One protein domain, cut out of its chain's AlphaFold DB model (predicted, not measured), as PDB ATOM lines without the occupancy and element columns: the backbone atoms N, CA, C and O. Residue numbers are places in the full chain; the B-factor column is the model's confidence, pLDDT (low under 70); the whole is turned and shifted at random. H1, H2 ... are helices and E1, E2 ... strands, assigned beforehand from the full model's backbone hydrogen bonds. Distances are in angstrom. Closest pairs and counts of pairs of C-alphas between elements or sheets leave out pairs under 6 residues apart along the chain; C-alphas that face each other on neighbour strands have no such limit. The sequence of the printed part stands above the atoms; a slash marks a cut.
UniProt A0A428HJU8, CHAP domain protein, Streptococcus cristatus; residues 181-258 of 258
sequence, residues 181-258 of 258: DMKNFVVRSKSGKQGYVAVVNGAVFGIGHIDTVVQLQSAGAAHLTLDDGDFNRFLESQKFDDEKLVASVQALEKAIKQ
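What this domain is: This is residues 181 to 258 of the 258 residues of the protein "CHAP domain protein" of Streptococcus cristatus (UniProt A0A428HJU8). A small compact body, made of a strongly twisted sheet of four strands with H1 over one face and H2 over the other, has one long helical arm. The arm, residues 239 to 258 with H3 in it, sticks out from the body in much the same direction as H2 and makes most of the length. The printed part has 78 residues, with three named helices and four named strands in the order E1, E2, E3, H1, E4, H2, H3, and its class is mixed, helices and strands. The sheet's order is E3, E2, E1, E4, and it is mixed, with E1 and E4 parallel and the other neighbours antiparallel. The whole is only just loose, close to extended, with a radius of gyration of the C-alphas of 17.3 A and spans of 56 by 27 by 22 A.

Where its parts are: Strand E1, residues 185 to 189, begins at C-alpha 185 at (546.389, 400.130, 339.274) and is 13.1 A long from first to last C-alpha. E2 is residues 196 to 200, 12.9 A, and E3 is residues 203 to 207, 12.6 A. Helix H1, residues 210 to 218, measures 12.6 A, and strand E4, residues 222 to 226, 12.8 A. H2, residues 228 to 237, measures 14.3 A, beginning at C-alpha 228 at (557.208, 401.681, 326.524). H3, residues 242 to 256, measures 21.2 A and ends at C-alpha 256 at (550.837, 358.025, 334.832).

How they stand to each other: E1, E2 and E3 form a meander, each strand the antiparallel neighbour of the one before, with hairpins E1 and E2, and E2 and E3. N 187 and O 197 are 2.8 A apart, and N 205 and O 198 are 3.0 A apart, both within hydrogen-bond range. E4 is parallel to E1, at 23 degrees, with N 188 and O 224 at 2.9 A. E3, H1 and E4 make a split strand-helix-strand unit, two strands of one sheet that follow each other among the strands with a helix between them along the chain and with E2 and E1 between them in the sheet, and its crossover is right-handed. H1 is on the sheet at a height of 8.8 A, slantwise to the strands at 36 degrees to E1 on the local plane; its closest C-alphas to E1 are those of Val 213 and Val 186, 6.5 A. H2 is on the opposite face, also at a height of 8.8 A, over E1 and along the strands at 26 degrees to E1 on the local plane; the closest C-alphas of E1 and H2 are those of Ser 189 and Asp 228, 5.1 A. H3 is not on the sheet and is apart from H1 and H2. Every O i to N i+4 pair is within hydrogen-bond range in H1, H2 and H3.

The domain as a whole: The two C-alphas farthest apart are those of Ser 218 and Gln 258, 56.0 A. Without residues 239 to 258, which stand free, the body of 58 residues spans 28 by 22 by 16 A. The printed part has no cut and no long link, and it ends at the chain's last residue. The mean pLDDT of the printed part is 79.9; residues 181 to 182, 239 to 245 and 258 are under 70.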
ATOM      1  N   ASP A 181     544.843 395.518 351.204       49.00
ATOM      2  CA  ASP A 181     545.902 396.483 350.816       49.00
ATOM      3  C   ASP A 181     546.581 396.163 349.457       49.00
ATOM      4  O   ASP A 181     547.639 396.708 349.124       49.00
ATOM      5  N   MET A 182     545.987 395.326 348.590       56.03
ATOM      6  CA  MET A 182     546.412 395.307 347.184       56.03
ATOM      7  C   MET A 182     545.906 396.568 346.492       56.03
ATOM      8  O   MET A 182     544.753 396.671 346.082       56.03
ATOM      9  N   LYS A 183     546.787 397.560 346.370       72.00
ATOM     10  CA  LYS A 183     546.482 398.778 345.628       72.00
ATOM     11  C   LYS A 183     546.197 398.420 344.172       72.00
ATOM     12  O   LYS A 183     547.036 397.832 343.496       72.00
ATOM     13  N   ASN A 184     545.017 398.796 343.698       87.19
ATOM     14  CA  ASN A 184     544.644 398.588 342.310       87.19
ATOM     15  C   ASN A 184     545.332 399.633 341.429       87.19
ATOM     16  O   ASN A 184     545.501 400.788 341.833       87.19
ATOM     17  N   PHE A 185     545.718 399.247 340.218       90.75
ATOM     18  CA  PHE A 185     546.389 400.130 339.274       90.75
ATOM     19  C   PHE A 185     545.701 400.112 337.922       90.75
ATOM     20  O   PHE A 185     545.233 399.075 337.460       90.75
ATOM     21  N   VAL A 186     545.717 401.261 337.260       89.44
ATOM     22  CA  VAL A 186     545.529 401.352 335.819       89.44
ATOM     23  C   VAL A 186     546.841 401.827 335.212       89.44
ATOM     24  O   VAL A 186     547.318 402.921 335.510       89.44
ATOM     25  N   VAL A 187     547.438 400.982 334.384       92.19
ATOM     26  CA  VAL A 187     548.773 401.148 333.815       92.19
ATOM     27  C   VAL A 187     548.657 401.471 332.328       92.19
ATOM     28  O   VAL A 187     547.887 400.838 331.601       92.19
ATOM     29  N   ARG A 188     549.447 402.440 331.861       91.44
ATOM     30  CA  ARG A 188     549.572 402.801 330.445       91.44
ATOM     31  C   ARG A 188     551.031 402.909 330.027       91.44
ATOM     32  O   ARG A 188     551.867 403.354 330.812       91.44
ATOM     33  N   SER A 189     551.314 402.603 328.767       91.38
ATOM     34  CA  SER A 189     552.563 403.019 328.137       91.38
ATOM     35  C   SER A 189     552.606 404.538 327.924       91.38
ATOM     36  O   SER A 189     551.585 405.191 327.683       91.38
ATOM     37  N   LYS A 190     553.806 405.108 327.988       85.19
ATOM     38  CA  LYS A 190     554.069 406.542 327.830       85.19
ATOM     39  C   LYS A 190     553.797 407.037 326.417       85.19
ATOM     40  O   LYS A 190     553.308 408.151 326.256       85.19
ATOM     41  N   SER A 191     554.061 406.218 325.395       84.44
ATOM     42  CA  SER A 191     553.663 406.552 324.020       84.44
ATOM     43  C   SER A 191     552.153 406.508 323.810       84.44
ATOM     44  O   SER A 191     551.656 407.068 322.834       84.44
ATOM     45  N   GLY A 192     551.421 405.812 324.687       81.56
ATOM     46  CA  GLY A 192     549.982 405.624 324.588       81.56
ATOM     47  C   GLY A 192     549.533 404.802 323.379       81.56
ATOM     48  O   GLY A 192     548.332 404.775 323.110       81.56
ATOM     49  N   LYS A 193     550.472 404.163 322.661       78.56
ATOM     50  CA  LYS A 193     550.211 403.307 321.491       78.56
ATOM     51  C   LYS A 193     549.599 401.959 321.875       78.56
ATOM     52  O   LYS A 193     548.966 401.320 321.041       78.56
ATOM     53  N   GLN A 194     549.806 401.531 323.116       79.06
ATOM     54  CA  GLN A 194     549.253 400.311 323.687       79.06
ATOM     55  C   GLN A 194     547.979 400.623 324.486       79.06
ATOM     56  O   GLN A 194     547.807 401.728 325.010       79.06
ATOM     57  N   GLY A 195     547.091 399.631 324.573       78.56
ATOM     58  CA  GLY A 195     545.902 399.690 325.421       78.56
ATOM     59  C   GLY A 195     546.253 399.774 326.909       78.56
ATOM     60  O   GLY A 195     547.389 399.536 327.316       78.56
ATOM     61  N   TYR A 196     545.263 400.121 327.725       88.06
ATOM     62  CA  TYR A 196     545.422 400.158 329.174       88.06
ATOM     63  C   TYR A 196     545.447 398.747 329.761       88.06
ATOM     64  O   TYR A 196     544.867 397.819 329.199       88.06
ATOM     65  N   VAL A 197     546.082 398.593 330.917       89.44
ATOM     66  CA  VAL A 197     546.061 397.354 331.702       89.44
ATOM     67  C   VAL A 197     545.624 397.689 333.118       89.44
ATOM     68  O   VAL A 197     546.064 398.690 333.677       89.44
ATOM     69  N   ALA A 198     544.756 396.868 333.695       87.25
ATOM     70  CA  ALA A 198     544.410 396.946 335.102       87.25
ATOM     71  C   ALA A 198     545.198 395.906 335.899       87.25
ATOM     72  O   ALA A 198     545.395 394.786 335.430       87.25
ATOM     73  N   VAL A 199     545.575 396.271 337.119       88.31
ATOM     74  CA  VAL A 199     545.975 395.336 338.171       88.31
ATOM     75  C   VAL A 199     544.946 395.485 339.278       88.31
ATOM     76  O   VAL A 199     544.884 396.545 339.898       88.31
ATOM     77  N   VAL A 200     544.105 394.475 339.480       82.06
ATOM     78  CA  VAL A 200     543.055 394.498 340.505       82.06
ATOM     79  C   VAL A 200     543.182 393.258 341.370       82.06
ATOM     80  O   VAL A 200     543.092 392.150 340.847       82.06
ATOM     81  N   ASN A 201     543.422 393.438 342.671       73.81
ATOM     82  CA  ASN A 201     543.613 392.344 343.634       73.81
ATOM     83  C   ASN A 201     544.608 391.274 343.131       73.81
ATOM     84  O   ASN A 201     544.364 390.073 343.224       73.81
ATOM     85  N   GLY A 202     545.711 391.716 342.513       72.56
ATOM     86  CA  GLY A 202     546.759 390.839 341.979       72.56
ATOM     87  C   GLY A 202     546.470 390.223 340.604       72.56
ATOM     88  O   GLY A 202     547.382 389.664 339.998       72.56
ATOM     89  N   ALA A 203     545.257 390.362 340.065       75.62
ATOM     90  CA  ALA A 203     544.926 389.936 338.708       75.62
ATOM     91  C   ALA A 203     545.264 391.031 337.687       75.62
ATOM     92  O   ALA A 203     544.895 392.194 337.864       75.62
ATOM     93  N   VAL A 204     545.932 390.650 336.596       84.00
ATOM     94  CA  VAL A 204     546.302 391.558 335.502       84.00
ATOM     95  C   VAL A 204     545.406 391.306 334.290       84.00
ATOM     96  O   VAL A 204     545.315 390.176 333.815       84.00
ATOM     97  N   PHE A 205     544.754 392.345 333.762       82.81
ATOM     98  CA  PHE A 205     543.910 392.228 332.564       82.81
ATOM     99  C   PHE A 205     543.940 393.480 331.682       82.81
ATOM    100  O   PHE A 205     544.070 394.607 332.157       82.81
ATOM    101  N   GLY A 206     543.811 393.284 330.368       86.38
ATOM    102  CA  GLY A 206     543.755 394.378 329.398       86.38
ATOM    103  C   GLY A 206     542.417 395.122 329.433       86.38
ATOM    104  O   GLY A 206     541.359 394.516 329.588       86.38
ATOM    105  N   ILE A 207     542.460 396.438 329.243       86.06
ATOM    106  CA  ILE A 207     541.292 397.316 329.166       86.06
ATOM    107  C   ILE A 207     541.129 397.806 327.722       86.06
ATOM    108  O   ILE A 207     541.987 398.509 327.186       86.06
ATOM    109  N   GLY A 208     539.996 397.460 327.105       78.31
ATOM    110  CA  GLY A 208     539.655 397.848 325.730       78.31
ATOM    111  C   GLY A 208     538.815 399.126 325.599       78.31
ATOM    112  O   GLY A 208     538.666 399.629 324.490       78.31
ATOM    113  N   HIS A 209     538.270 399.658 326.699       83.50
ATOM    114  CA  HIS A 209     537.406 400.843 326.694       83.50
ATOM    115  C   HIS A 209     537.861 401.875 327.730       83.50
ATOM    116  O   HIS A 209     538.168 401.528 328.869       83.50
ATOM    117  N   ILE A 210     537.889 403.155 327.352       82.62
ATOM    118  CA  ILE A 210     538.427 404.219 328.212       82.62
ATOM    119  C   ILE A 210     537.567 404.467 329.460       82.62
ATOM    120  O   ILE A 210     538.106 404.740 330.526       82.62
ATOM    121  N   ASP A 211     536.248 404.282 329.374       84.62
ATOM    122  CA  ASP A 211     535.358 404.458 330.531       84.62
ATOM    123  C   ASP A 211     535.683 403.493 331.679       84.62
ATOM    124  O   ASP A 211     535.553 403.852 332.846       84.62
ATOM    125  N   THR A 212     536.180 402.291 331.369       79.88
ATOM    126  CA  THR A 212     536.630 401.327 332.381       79.88
ATOM    127  C   THR A 212     537.832 401.861 333.163       79.88
ATOM    128  O   THR A 212     537.914 401.657 334.371       79.88
ATOM    129  N   VAL A 213     538.735 402.605 332.513       86.50
ATOM    130  CA  VAL A 213     539.861 403.281 333.185       86.50
ATOM    131  C   VAL A 213     539.340 404.318 334.177       86.50
ATOM    132  O   VAL A 213     539.755 404.320 335.333       86.50
ATOM    133  N   VAL A 214     538.393 405.154 333.746       82.44
ATOM    134  CA  VAL A 214     537.804 406.212 334.582       82.44
ATOM    135  C   VAL A 214     537.069 405.624 335.785       82.44
ATOM    136  O   VAL A 214     537.211 406.128 336.901       82.44
ATOM    137  N   GLN A 215     536.313 404.545 335.579       85.12
ATOM    138  CA  GLN A 215     535.605 403.846 336.652       85.12
ATOM    139  C   GLN A 215     536.577 403.238 337.663       85.12
ATOM    140  O   GLN A 215     536.387 403.418 338.861       85.12
ATOM    141  N   LEU A 216     537.650 402.591 337.199       83.25
ATOM    142  CA  LEU A 216     538.674 402.028 338.080       83.25
ATOM    143  C   LEU A 216     539.402 403.115 338.875       83.25
ATOM    144  O   LEU A 216     539.595 402.961 340.077       83.25
ATOM    145  N   GLN A 217     539.751 404.239 338.247       83.88
ATOM    146  CA  GLN A 217     540.352 405.377 338.950       83.88
ATOM    147  C   GLN A 217     539.396 405.984 339.982       83.88
ATOM    148  O   GLN A 217     539.812 406.302 341.094       83.88
ATOM    149  N   SER A 218     538.111 406.096 339.638       77.94
ATOM    150  CA  SER A 218     537.059 406.576 340.547       77.94
ATOM    151  C   SER A 218     536.816 405.609 341.709       77.94
ATOM    152  O   SER A 218     536.484 406.043 342.808       77.94
ATOM    153  N   ALA A 219     537.042 404.311 341.487       77.56
ATOM    154  CA  ALA A 219     537.046 403.267 342.508       77.56
ATOM    155  C   ALA A 219     538.362 403.203 343.315       77.56
ATOM    156  O   ALA A 219     538.522 402.318 344.151       77.56
ATOM    157  N   GLY A 220     539.305 404.125 343.082       77.75
ATOM    158  CA  GLY A 220     540.540 404.255 343.862       77.75
ATOM    159  C   GLY A 220     541.786 403.624 343.235       77.75
ATOM    160  O   GLY A 220     542.842 403.621 343.872       77.75
ATOM    161  N   ALA A 221     541.716 403.121 341.997       82.88
ATOM    162  CA  ALA A 221     542.889 402.591 341.309       82.88
ATOM    163  C   ALA A 221     543.874 403.711 340.928       82.88
ATOM    164  O   ALA A 221     543.515 404.707 340.292       82.88
ATOM    165  N   ALA A 222     545.147 403.540 341.280       87.44
ATOM    166  CA  ALA A 222     546.189 404.502 340.948       87.44
ATOM    167  C   ALA A 222     546.564 404.439 339.464       87.44
ATOM    168  O   ALA A 222     546.677 403.367 338.874       87.44
ATOM    169  N   HIS A 223     546.803 405.603 338.863       89.06
ATOM    170  CA  HIS A 223     547.250 405.689 337.479       89.06
ATOM    171  C   HIS A 223     548.771 405.610 337.395       89.06
ATOM    172  O   HIS A 223     549.463 406.423 338.009       89.06
ATOM    173  N   LEU A 224     549.285 404.676 336.602       89.06
ATOM    174  CA  LEU A 224     550.709 404.532 336.330       89.06
ATOM    175  C   LEU A 224     550.981 404.710 334.842       89.06
ATOM    176  O   LEU A 224     550.309 404.131 333.989       89.06
ATOM    177  N   THR A 225     552.004 405.495 334.531       89.62
ATOM    178  CA  THR A 225     552.518 405.651 333.172       89.62
ATOM    179  C   THR A 225     553.942 405.126 333.141       89.62
ATOM    180  O   THR A 225     554.808 405.660 333.829       89.62
ATOM    181  N   LEU A 226     554.171 404.070 332.366       86.75
ATOM    182  CA  LEU A 226     555.468 403.412 332.228       86.75
ATOM    183  C   LEU A 226     556.097 403.768 330.884       86.75
ATOM    184  O   LEU A 226     555.386 403.903 329.887       86.75
ATOM    185  N   ASP A 227     557.425 403.875 330.825       91.38
ATOM    186  CA  ASP A 227     558.126 403.909 329.542       91.38
ATOM    187  C   ASP A 227     557.800 402.637 328.729       91.38
ATOM    188  O   ASP A 227     557.598 401.556 329.286       91.38
ATOM    189  N   ASP A 228     557.720 402.754 327.399       83.44
ATOM    190  CA  ASP A 228     557.208 401.681 326.524       83.44
ATOM    191  C   ASP A 228     557.954 400.346 326.700       83.44
ATOM    192  O   ASP A 228     557.349 399.277 326.636       83.44
ATOM    193  N   GLY A 229     559.270 400.404 326.934       82.12
ATOM    194  CA  GLY A 229     560.089 399.218 327.182       82.12
ATOM    195  C   GLY A 229     559.717 398.498 328.480       82.12
ATOM    196  O   GLY A 229     559.673 397.270 328.502       82.12
ATOM    197  N   ASP A 230     559.397 399.242 329.537       82.38
ATOM    198  CA  ASP A 230     559.008 398.674 330.833       82.38
ATOM    199  C   ASP A 230     557.572 398.169 330.810       82.38
ATOM    200  O   ASP A 230     557.277 397.125 331.385       82.38
ATOM    201  N   PHE A 231     556.698 398.840 330.058       87.88
ATOM    202  CA  PHE A 231     555.358 398.338 329.782       87.88
ATOM    203  C   PHE A 231     555.397 396.989 329.041       87.88
ATOM    204  O   PHE A 231     554.665 396.066 329.396       87.88
ATOM    205  N   ASN A 232     556.286 396.833 328.053       84.69
ATOM    206  CA  ASN A 232     556.458 395.561 327.345       84.69
ATOM    207  C   ASN A 232     557.000 394.457 328.266       84.69
ATOM    208  O   ASN A 232     556.448 393.359 328.275       84.69
ATOM    209  N   ARG A 233     558.014 394.754 329.088       83.50
ATOM    210  CA  ARG A 233     558.543 393.800 330.083       83.50
ATOM    211  C   ARG A 233     557.495 393.405 331.118       83.50
ATOM    212  O   ARG A 233     557.419 392.242 331.498       83.50
ATOM    213  N   PHE A 234     556.669 394.357 331.546       82.69
ATOM    214  CA  PHE A 234     555.545 394.100 332.437       82.69
ATOM    215  C   PHE A 234     554.571 393.091 331.816       82.69
ATOM    216  O   PHE A 234     554.251 392.091 332.453       82.69
ATOM    217  N   LEU A 235     554.182 393.273 330.552       82.06
ATOM    218  CA  LEU A 235     553.336 392.307 329.843       82.06
ATOM    219  C   LEU A 235     554.011 390.941 329.660       82.06
ATOM    220  O   LEU A 235     553.366 389.910 329.827       82.06
ATOM    221  N   GLU A 236     555.301 390.917 329.324       81.75
ATOM    222  CA  GLU A 236     556.069 389.678 329.161       81.75
ATOM    223  C   GLU A 236     556.210 388.899 330.468       81.75
ATOM    224  O   GLU A 236     556.137 387.676 330.439       81.75
ATOM    225  N   SER A 237     556.311 389.583 331.611       76.44
ATOM    226  CA  SER A 237     556.359 388.941 332.932       76.44
ATOM    227  C   SER A 237     555.078 388.186 333.294       76.44
ATOM    228  O   SER A 237     555.111 387.289 334.130       76.44
ATOM    229  N   GLN A 238     553.952 388.559 332.677       76.25
ATOM    230  CA  GLN A 238     552.654 387.915 332.875       76.25
ATOM    231  C   GLN A 238     552.393 386.792 331.868       76.25
ATOM    232  O   GLN A 238     551.403 386.072 332.002       76.25
ATOM    233  N   LYS A 239     553.241 386.632 330.842       68.94
ATOM    234  CA  LYS A 239     553.118 385.496 329.929       68.94
ATOM    235  C   LYS A 239     553.466 384.237 330.710       68.94
ATOM    236  O   LYS A 239     554.562 384.121 331.256       68.94
ATOM    237  N   PHE A 240     552.527 383.300 330.764       60.31
ATOM    238  CA  PHE A 240     552.834 381.957 331.225       60.31
ATOM    239  C   PHE A 240     553.918 381.368 330.316       60.31
ATOM    240  O   PHE A 240     553.900 381.549 329.100       60.31
ATOM    241  N   ASP A 241     554.896 380.705 330.927       67.12
ATOM    242  CA  ASP A 241     555.922 379.955 330.213       67.12
ATOM    243  C   ASP A 241     555.253 378.691 329.650       67.12
ATOM    244  O   ASP A 241     555.215 377.639 330.296       67.12
ATOM    245  N   ASP A 242     554.622 378.840 328.481       58.38
ATOM    246  CA  ASP A 242     553.880 377.780 327.789       58.38
ATOM    247  C   ASP A 242     554.759 376.535 327.591       58.38
ATOM    248  O   ASP A 242     554.275 375.406 327.691       58.38
ATOM    249  N   GLU A 243     556.069 376.717 327.402       63.38
ATOM    250  CA  GLU A 243     557.035 375.624 327.285       63.38
ATOM    251  C   GLU A 243     557.188 374.857 328.603       63.38
ATOM    252  O   GLU A 243     557.157 373.622 328.602       63.38
ATOM    253  N   LYS A 244     557.270 375.551 329.748       67.75
ATOM    254  CA  LYS A 244     557.255 374.893 331.068       67.75
ATOM    255  C   LYS A 244     555.938 374.196 331.370       67.75
ATOM    256  O   LYS A 244     555.956 373.131 331.997       67.75
ATOM    257  N   LEU A 245     554.808 374.767 330.959       69.06
ATOM    258  CA  LEU A 245     553.500 374.152 331.187       69.06
ATOM    259  C   LEU A 245     553.357 372.866 330.362       69.06
ATOM    260  O   LEU A 245     552.999 371.823 330.909       69.06
ATOM    261  N   VAL A 246     553.749 372.904 329.084       74.75
ATOM    262  CA  VAL A 246     553.798 371.726 328.205       74.75
ATOM    263  C   VAL A 246     554.762 370.672 328.751       74.75
ATOM    264  O   VAL A 246     554.392 369.502 328.837       74.75
ATOM    265  N   ALA A 247     555.958 371.067 329.196       75.06
ATOM    266  CA  ALA A 247     556.921 370.146 329.800       75.06
ATOM    267  C   ALA A 247     556.380 369.488 331.082       75.06
ATOM    268  O   ALA A 247     556.576 368.289 331.296       75.06
ATOM    269  N   SER A 248     555.651 370.241 331.912       76.50
ATOM    270  CA  SER A 248     555.034 369.726 333.142       76.50
ATOM    271  C   SER A 248     553.903 368.739 332.850       76.50
ATOM    272  O   SER A 248     553.822 367.689 333.488       76.50
ATOM    273  N   VAL A 249     553.067 369.030 331.847       80.38
ATOM    274  CA  VAL A 249     552.005 368.119 331.390       80.38
ATOM    275  C   VAL A 249     552.605 366.835 330.811       80.38
ATOM    276  O   VAL A 249     552.183 365.744 331.183       80.38
ATOM    277  N   GLN A 250     553.645 366.935 329.981       82.62
ATOM    278  CA  GLN A 250     554.337 365.768 329.422       82.62
ATOM    279  C   GLN A 250     555.012 364.908 330.502       82.62
ATOM    280  O   GLN A 250     554.990 363.677 330.426       82.62
ATOM    281  N   ALA A 251     555.596 365.534 331.529       81.38
ATOM    282  CA  ALA A 251     556.173 364.824 332.667       81.38
ATOM    283  C   ALA A 251     555.104 364.063 333.470       81.38
ATOM    284  O   ALA A 251     555.320 362.903 333.831       81.38
ATOM    285  N   LEU A 252     553.934 364.675 333.688       81.00
ATOM    286  CA  LEU A 252     552.783 364.039 334.338       81.00
ATOM    287  C   LEU A 252     552.230 362.867 333.516       81.00
ATOM    288  O   LEU A 252     552.009 361.786 334.062       81.00
ATOM    289  N   GLU A 253     552.072 363.027 332.200       82.50
ATOM    290  CA  GLU A 253     551.622 361.944 331.314       82.50
ATOM    291  C   GLU A 253     552.564 360.737 331.334       82.50
ATOM    292  O   GLU A 253     552.117 359.590 331.252       82.50
ATOM    293  N   LYS A 254     553.874 360.981 331.447       79.50
ATOM    294  CA  LYS A 254     554.879 359.919 331.534       79.50
ATOM    295  C   LYS A 254     554.827 359.188 332.875       79.50
ATOM    296  O   LYS A 254     554.992 357.972 332.888       79.50
ATOM    297  N   ALA A 255     554.574 359.903 333.972       73.81
ATOM    298  CA  ALA A 255     554.459 359.322 335.310       73.81
ATOM    299  C   ALA A 255     553.191 358.468 335.489       73.81
ATOM    300  O   ALA A 255     553.216 357.503 336.238       73.81
ATOM    301  N   ILE A 256     552.102 358.787 334.780       80.56
ATOM    302  CA  ILE A 256     550.837 358.025 334.832       80.56
ATOM    303  C   ILE A 256     550.901 356.729 333.995       80.56
ATOM    304  O   ILE A 256     550.103 355.819 334.199       80.56
ATOM    305  N   LYS A 257     551.837 356.633 333.041       74.31
ATOM    306  CA  LYS A 257     552.003 355.472 332.144       74.31
ATOM    307  C   LYS A 257     553.047 354.445 332.622       74.31
ATOM    308  O   LYS A 257     553.320 353.505 331.875       74.31
ATOM    309  N   GLN A 258     553.637 354.629 333.804       52.28
ATOM    310  CA  GLN A 258     554.539 353.671 334.467       52.28
ATOM    311  C   GLN A 258     553.812 352.956 335.602       52.28
ATOM    312  O   GLN A 258     554.108 351.756 335.790       52.28
TER     313      GLN A 258